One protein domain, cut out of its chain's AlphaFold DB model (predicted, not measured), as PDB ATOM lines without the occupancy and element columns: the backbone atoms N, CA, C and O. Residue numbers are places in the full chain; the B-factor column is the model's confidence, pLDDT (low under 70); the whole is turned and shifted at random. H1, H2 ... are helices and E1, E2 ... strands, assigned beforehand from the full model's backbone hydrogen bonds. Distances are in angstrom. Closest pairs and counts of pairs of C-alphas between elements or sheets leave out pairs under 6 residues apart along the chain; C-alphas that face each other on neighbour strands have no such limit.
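AT A GLANCE: This is residues 68 to 125 of the 125 residues of an uncharacterized protein of Schlesneria paludicola (UniProt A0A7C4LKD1). What is the shape? With little regular structure, a small three-stranded sheet is grazed by short helix H1, and the loop of residues 93 to 110 runs out to one end. How is it built? The printed part has 58 residues, 23 in named elements, mixed: H1, E1, E2, E3, the sheet E1 - E2 - E3 antiparallel. It is only just loose, close to compact, radius of gyration of the C-alphas 12.5 A, spanning 40 by 23 by 16 A.

HOW THE PARTS SIT: Where is H1? H1, residues 68 to 76, only grazes the sheet; its closest C-alphas with E1, residues 88 to 92, are Leu 74 and Pro 90, 7.7 A apart. Every O i to N i+4 pair in H1 is within hydrogen-bond range. How do strands pair? E1, E2, residues 111 to 116, and E3, residues 122 to 124, form a meander, each the antiparallel neighbour of the one before. Within hydrogen-bond range are N 89 and O 115, 2.8 A, and N 114 and O 123, 2.8 A.

IN THESE COORDINATES: Where does H1 begin? C-alpha 68 is at (223.587, 215.914, 234.212); H1 measures 12.3 A. And the strands? E1 measures 12.8 A, E2 14.9 A and E3 7.1 A, ending at (235.758, 202.070, 234.402).

THE WHOLE: Which links are long? H1 to E1 and E1 to E2. Any cut or low confidence? The printed part has no cut, and no printed residue is under 70 in pLDDT.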
ATOM      1  N   ILE A  68     223.481 215.818 235.674       94.81
ATOM      2  CA  ILE A  68     223.587 215.914 234.212       94.81
ATOM      3  C   ILE A  68     224.793 215.119 233.706       94.81
ATOM      4  O   ILE A  68     224.663 214.373 232.734       94.81
ATOM      5  N   ASP A  69     225.949 215.232 234.359       93.69
ATOM      6  CA  ASP A  69     227.151 214.503 233.942       93.69
ATOM      7  C   ASP A  69     226.987 213.001 234.142       93.69
ATOM      8  O   ASP A  69     227.314 212.218 233.250       93.69
ATOM      9  N   ARG A  70     226.343 212.589 235.239       94.19
ATOM     10  CA  ARG A  70     225.946 211.195 235.443       94.19
ATOM     11  C   ARG A  70     225.049 210.694 234.310       94.19
ATOM     12  O   ARG A  70     225.304 209.628 233.754       94.19
ATOM     13  N   ALA A  71     224.018 211.452 233.933       94.94
ATOM     14  CA  ALA A  71     223.121 211.065 232.844       94.94
ATOM     15  C   ALA A  71     223.863 210.921 231.503       94.94
ATOM     16  O   ALA A  71     223.614 209.972 230.755       94.94
ATOM     17  N   ARG A  72     224.818 211.818 231.220       96.62
ATOM     18  CA  ARG A  72     225.687 211.730 230.035       96.62
ATOM     19  C   ARG A  72     226.544 210.467 230.055       96.62
ATOM     20  O   ARG A  72     226.611 209.783 229.038       96.62
ATOM     21  N   LEU A  73     227.141 210.131 231.198       95.44
ATOM     22  CA  LEU A  73     227.954 208.923 231.361       95.44
ATOM     23  C   LEU A  73     227.136 207.647 231.159       95.44
ATOM     24  O   LEU A  73     227.556 206.767 230.409       95.44
ATOM     25  N   LEU A  74     225.947 207.564 231.759       95.62
ATOM     26  CA  LEU A  74     225.031 206.437 231.559       95.62
ATOM     27  C   LEU A  74     224.647 206.285 230.081       95.62
ATOM     28  O   LEU A  74     224.645 205.181 229.540       95.62
ATOM     29  N   PHE A  75     224.354 207.397 229.402       97.38
ATOM     30  CA  PHE A  75     223.992 207.374 227.989       97.38
ATOM     31  C   PHE A  75     225.163 206.967 227.085       97.38
ATOM     32  O   PHE A  75     224.972 206.175 226.160       97.38
ATOM     33  N   ALA A  76     226.366 207.482 227.349       97.00
ATOM     34  CA  ALA A  76     227.568 207.134 226.598       97.00
ATOM     35  C   ALA A  76     227.902 205.638 226.719       97.00
ATOM     36  O   ALA A  76     228.297 205.015 225.737       97.00
ATOM     37  N   ASN A  77     227.649 205.045 227.888       96.94
ATOM     38  CA  ASN A  77     227.964 203.652 228.209       96.94
ATOM     39  C   ASN A  77     226.768 202.693 228.085       96.94
ATOM     40  O   ASN A  77     226.811 201.567 228.568       96.94
ATOM     41  N   ARG A  78     225.695 203.090 227.391       96.94
ATOM     42  CA  ARG A  78     224.471 202.276 227.229       96.94
ATOM     43  C   ARG A  78     224.642 200.990 226.404       96.94
ATOM     44  O   ARG A  78     223.665 200.287 226.160       96.94
ATOM     45  N   ARG A  79     225.839 200.723 225.875       98.06
ATOM     46  CA  ARG A  79     226.168 199.528 225.089       98.06
ATOM     47  C   ARG A  79     227.526 198.993 225.502       98.06
ATOM     48  O   ARG A  79     228.458 199.761 225.711       98.06
ATOM     49  N   CYS A  80     227.633 197.672 225.562       98.12
ATOM     50  CA  CYS A  80     228.884 197.007 225.884       98.12
ATOM     51  C   CYS A  80     229.950 197.262 224.811       98.12
ATOM     52  O   CYS A  80     229.703 197.047 223.625       98.12
ATOM     53  N   ILE A  81     231.157 197.625 225.249       96.38
ATOM     54  CA  ILE A  81     232.315 197.842 224.372       96.38
ATOM     55  C   ILE A  81     232.832 196.553 223.711       96.38
ATOM     56  O   ILE A  81     233.455 196.616 222.657       96.38
ATOM     57  N   ALA A  82     232.561 195.385 224.305       97.25
ATOM     58  CA  ALA A  82     233.040 194.093 223.811       97.25
ATOM     59  C   ALA A  82     232.035 193.400 222.877       97.25
ATOM     60  O   ALA A  82     232.412 192.914 221.817       97.25
ATOM     61  N   CYS A  83     230.753 193.344 223.259       97.56
ATOM     62  CA  CYS A  83     229.729 192.597 222.512       97.56
ATOM     63  C   CYS A  83     228.605 193.464 221.923       97.56
ATOM     64  O   CYS A  83     227.720 192.941 221.250       97.56
ATOM     65  N   GLY A  84     228.580 194.772 222.197       97.19
ATOM     66  CA  GLY A  84     227.541 195.688 221.710       97.19
ATOM     67  C   GLY A  84     226.160 195.537 222.364       97.19
ATOM     68  O   GLY A  84     225.260 196.314 222.039       97.19
ATOM     69  N   SER A  85     225.978 194.579 223.283       97.69
ATOM     70  CA  SER A  85     224.712 194.357 223.995       97.69
ATOM     71  C   SER A  85     224.255 195.623 224.736       97.69
ATOM     72  O   SER A  85     225.085 196.283 225.368       97.69
ATOM     73  N   PRO A  86     222.951 195.964 224.700       97.50
ATOM     74  CA  PRO A  86     222.391 197.071 225.475       97.50
ATOM     75  C   PRO A  86     222.182 196.725 226.958       97.50
ATOM     76  O   PRO A  86     221.805 197.597 227.735       97.50
ATOM     77  N   LEU A  87     222.390 195.466 227.363       97.56
ATOM     78  CA  LEU A  87     222.261 195.033 228.754       97.56
ATOM     79  C   LEU A  87     223.519 195.435 229.537       97.56
ATOM     80  O   LEU A  87     224.414 194.620 229.761       97.56
ATOM     81  N   VAL A  88     223.605 196.713 229.899       97.88
ATOM     82  CA  VAL A  88     224.700 197.281 230.692       97.88
ATOM     83  C   VAL A  88     224.180 197.705 232.062       97.88
ATOM     84  O   VAL A  88     223.168 198.395 232.162       97.88
ATOM     85  N   LEU A  89     224.884 197.285 233.110       96.25
ATOM     86  CA  LEU A  89     224.584 197.568 234.508       96.25
ATOM     87  C   LEU A  89     225.641 198.541 235.053       96.25
ATOM     88  O   LEU A  89     226.833 198.264 234.902       96.25
ATOM     89  N   PRO A  90     225.254 199.674 235.661       96.19
ATOM     90  CA  PRO A  90     226.203 200.547 236.339       96.19
ATOM     91  C   PRO A  90     226.768 199.854 237.584       96.19
ATOM     92  O   PRO A  90     226.035 199.206 238.332       96.19
ATOM     93  N   LEU A  91     228.068 200.015 237.808       95.50
ATOM     94  CA  LEU A  91     228.745 199.612 239.033       95.50
ATOM     95  C   LEU A  91     228.868 200.840 239.933       95.50
ATOM     96  O   LEU A  91     229.447 201.856 239.543       95.50
ATOM     97  N   GLU A  92     228.301 200.744 241.128       93.75
ATOM     98  CA  GLU A  92     228.254 201.816 242.117       93.75
ATOM     99  C   GLU A  92     228.970 201.375 243.401       93.75
ATOM    100  O   GLU A  92     228.936 200.199 243.769       93.75
ATOM    101  N   ARG A  93     229.633 202.314 244.084       93.19
ATOM    102  CA  ARG A  93     230.244 202.070 245.398       93.19
ATOM    103  C   ARG A  93     229.159 202.010 246.483       93.19
ATOM    104  O   ARG A  93     228.084 202.582 246.324       93.19
ATOM    105  N   ASP A  94     229.426 201.342 247.606       92.25
ATOM    106  CA  ASP A  94     228.486 201.287 248.744       92.25
ATOM    107  C   ASP A  94     228.542 202.571 249.596       92.25
ATOM    108  O   ASP A  94     228.825 202.559 250.791       92.25
ATOM    109  N   ASP A  95     228.339 203.714 248.944       93.38
ATOM    110  CA  ASP A  95     228.307 205.051 249.543       93.38
ATOM    111  C   ASP A  95     227.038 205.828 249.168       93.38
ATOM    112  O   ASP A  95     226.973 207.049 249.314       93.38
ATOM    113  N   ALA A  96     225.999 205.110 248.729       93.50
ATOM    114  CA  ALA A  96     224.691 205.690 248.462       93.50
ATOM    115  C   ALA A  96     224.169 206.465 249.679       93.50
ATOM    116  O   ALA A  96     224.162 205.968 250.813       93.50
ATOM    117  N   VAL A  97     223.610 207.648 249.422       94.19
ATOM    118  CA  VAL A  97     222.818 208.371 250.417       94.19
ATOM    119  C   VAL A  97     221.638 207.489 250.806       94.19
ATOM    120  O   VAL A  97     220.971 206.913 249.950       94.19
ATOM    121  N   ARG A  98     221.361 207.368 252.104       96.38
ATOM    122  CA  ARG A  98     220.263 206.539 252.611       96.38
ATOM    123  C   ARG A  98     219.033 207.385 252.918       96.38
ATOM    124  O   ARG A  98     219.140 208.496 253.431       96.38
ATOM    125  N   ASN A  99     217.852 206.852 252.623       95.88
ATOM    126  CA  ASN A  99     216.586 207.469 253.008       95.88
ATOM    127  C   ASN A  99     216.319 207.301 254.519       95.88
ATOM    128  O   ASN A  99     217.066 206.638 255.239       95.88
ATOM    129  N   ARG A 100     215.202 207.853 255.013       96.88
ATOM    130  CA  ARG A 100     214.807 207.741 256.431       96.88
ATOM    131  C   ARG A 100     214.593 206.292 256.902       96.88
ATOM    132  O   ARG A 100     214.704 206.022 258.092       96.88
ATOM    133  N   CYS A 101     214.307 205.371 255.985       96.81
ATOM    134  CA  CYS A 101     214.169 203.939 256.259       96.81
ATOM    135  C   CYS A 101     215.511 203.183 256.179       96.81
ATOM    136  O   CYS A 101     215.525 201.960 256.295       96.81
ATOM    137  N   GLY A 102     216.631 203.879 255.952       95.06
ATOM    138  CA  GLY A 102     217.965 203.291 255.841       95.06
ATOM    139  C   GLY A 102     218.262 202.603 254.504       95.06
ATOM    140  O   GLY A 102     219.310 201.965 254.385       95.06
ATOM    141  N   GLN A 103     217.377 202.722 253.508       96.31
ATOM    142  CA  GLN A 103     217.574 202.150 252.174       96.31
ATOM    143  C   GLN A 103     218.400 203.097 251.293       96.31
ATOM    144  O   GLN A 103     218.191 204.312 251.372       96.31
ATOM    145  N   PRO A 104     219.306 202.573 250.448       95.25
ATOM    146  CA  PRO A 104     220.089 203.391 249.528       95.25
ATOM    147  C   PRO A 104     219.176 204.085 248.511       95.25
ATOM    148  O   PRO A 104     218.262 203.471 247.958       95.25
ATOM    149  N   ILE A 105     219.421 205.370 248.272       92.44
ATOM    150  CA  ILE A 105     218.737 206.163 247.254       92.44
ATOM    151  C   ILE A 105     219.456 205.920 245.919       92.44
ATOM    152  O   ILE A 105     220.637 206.264 245.797       92.44
ATOM    153  N   PRO A 106     218.782 205.354 244.904       89.50
ATOM    154  CA  PRO A 106     219.404 205.057 243.616       89.50
ATOM    155  C   PRO A 106     220.026 206.292 242.960       89.50
ATOM    156  O   PRO A 106     219.464 207.386 243.016       89.50
ATOM    157  N   GLY A 107     221.183 206.116 242.319       88.94
ATOM    158  CA  GLY A 107     221.870 207.183 241.587       88.94
ATOM    159  C   GLY A 107     222.602 208.209 242.456       88.94
ATOM    160  O   GLY A 107     223.222 209.114 241.903       88.94
ATOM    161  N   THR A 108     222.564 208.061 243.785       92.31
ATOM    162  CA  THR A 108     223.350 208.893 244.715       92.31
ATOM    163  C   THR A 108     224.711 208.296 245.058       92.31
ATOM    164  O   THR A 108     225.574 209.020 245.539       92.31
ATOM    165  N   ALA A 109     224.911 207.003 244.800       93.44
ATOM    166  CA  ALA A 109     226.202 206.356 244.968       93.44
ATOM    167  C   ALA A 109     227.203 206.776 243.888       93.44
ATOM    168  O   ALA A 109     226.846 207.068 242.733       93.44
ATOM    169  N   THR A 110     228.478 206.729 244.260       92.44
ATOM    170  CA  THR A 110     229.599 206.989 243.364       92.44
ATOM    171  C   THR A 110     229.607 205.950 242.246       92.44
ATOM    172  O   THR A 110     229.723 204.751 242.500       92.44
ATOM    173  N   LEU A 111     229.468 206.403 240.995       93.94
ATOM    174  CA  LEU A 111     229.581 205.539 239.820       93.94
ATOM    175  C   LEU A 111     231.062 205.219 239.584       93.94
ATOM    176  O   LEU A 111     231.847 206.134 239.355       93.94
ATOM    177  N   ILE A 112     231.427 203.940 239.634       94.44
ATOM    178  CA  ILE A 112     232.819 203.476 239.479       94.44
ATOM    179  C   ILE A 112     233.076 202.801 238.128       94.44
ATOM    180  O   ILE A 112     234.222 202.680 237.702       94.44
ATOM    181  N   GLY A 113     232.026 202.348 237.444       95.81
ATOM    182  CA  GLY A 113     232.169 201.614 236.196       95.81
ATOM    183  C   GLY A 113     230.857 201.065 235.671       95.81
ATOM    184  O   GLY A 113     229.766 201.457 236.092       95.81
ATOM    185  N   PHE A 114     230.984 200.115 234.757       97.94
ATOM    186  CA  PHE A 114     229.886 199.401 234.130       97.94
ATOM    187  C   PHE A 114     230.251 197.933 233.943       97.94
ATOM    188  O   PHE A 114     231.415 197.599 233.731       97.94
ATOM    189  N   GLN A 115     229.239 197.069 233.965       98.00
ATOM    190  CA  GLN A 115     229.351 195.650 233.654       98.00
ATOM    191  C   GLN A 115     228.320 195.267 232.592       98.00
ATOM    192  O   GLN A 115     227.151 195.655 232.654       98.00
ATOM    193  N   CYS A 116     228.722 194.466 231.611       98.38
ATOM    194  CA  CYS A 116     227.783 193.879 230.665       98.38
ATOM    195  C   CYS A 116     227.059 192.680 231.287       98.38
ATOM    196  O   CYS A 116     227.690 191.689 231.635       98.38
ATOM    197  N   GLY A 117     225.728 192.695 231.321       97.44
ATOM    198  CA  GLY A 117     224.937 191.550 231.779       97.44
ATOM    199  C   GLY A 117     224.902 190.366 230.802       97.44
ATOM    200  O   GLY A 117     224.319 189.340 231.131       97.44
ATOM    201  N   SER A 118     225.472 190.497 229.597       97.62
ATOM    202  CA  SER A 118     225.516 189.420 228.592       97.62
ATOM    203  C   SER A 118     226.877 188.727 228.518       97.62
ATOM    204  O   SER A 118     226.931 187.504 228.540       97.62
ATOM    205  N   CYS A 119     227.974 189.487 228.402       97.69
ATOM    206  CA  CYS A 119     229.329 188.929 228.307       97.69
ATOM    207  C   CYS A 119     230.191 189.162 229.555       97.69
ATOM    208  O   CYS A 119     231.352 188.766 229.553       97.69
ATOM    209  N   HIS A 120     229.656 189.819 230.590       97.69
ATOM    210  CA  HIS A 120     230.347 190.118 231.852       97.69
ATOM    211  C   HIS A 120     231.620 190.966 231.726       97.69
ATOM    212  O   HIS A 120     232.390 191.060 232.672       97.69
ATOM    213  N   ALA A 121     231.836 191.626 230.583       97.75
ATOM    214  CA  ALA A 121     232.912 192.602 230.445       97.75
ATOM    215  C   ALA A 121     232.662 193.808 231.359       97.75
ATOM    216  O   ALA A 121     231.540 194.322 231.398       97.75
ATOM    217  N   GLU A 122     233.712 194.271 232.032       97.56
ATOM    218  CA  GLU A 122     233.695 195.423 232.934       97.56
ATOM    219  C   GLU A 122     234.600 196.533 232.409       97.56
ATOM    220  O   GLU A 122     235.629 196.263 231.785       97.56
ATOM    221  N   TRP A 123     234.212 197.783 232.644       97.00
ATOM    222  CA  TRP A 123     235.038 198.943 232.319       97.00
ATOM    223  C   TRP A 123     234.765 200.106 233.271       97.00
ATOM    224  O   TRP A 123     233.648 200.282 233.761       97.00
ATOM    225  N   SER A 124     235.812 200.883 233.548       94.69
ATOM    226  CA  SER A 124     235.758 202.070 234.402       94.69
ATOM    227  C   SER A 124     235.227 203.292 233.650       94.69
ATOM    228  O   SER A 124     235.163 203.294 232.416       94.69
ATOM    229  N   VAL A 125     234.862 204.326 234.411       86.75
ATOM    230  CA  VAL A 125     234.410 205.634 233.906       86.75
ATOM    231  C   VAL A 125     235.483 206.695 234.087       86.75
ATOM    232  O   VAL A 125     236.222 206.593 235.089       86.75
TER     233      VAL A 125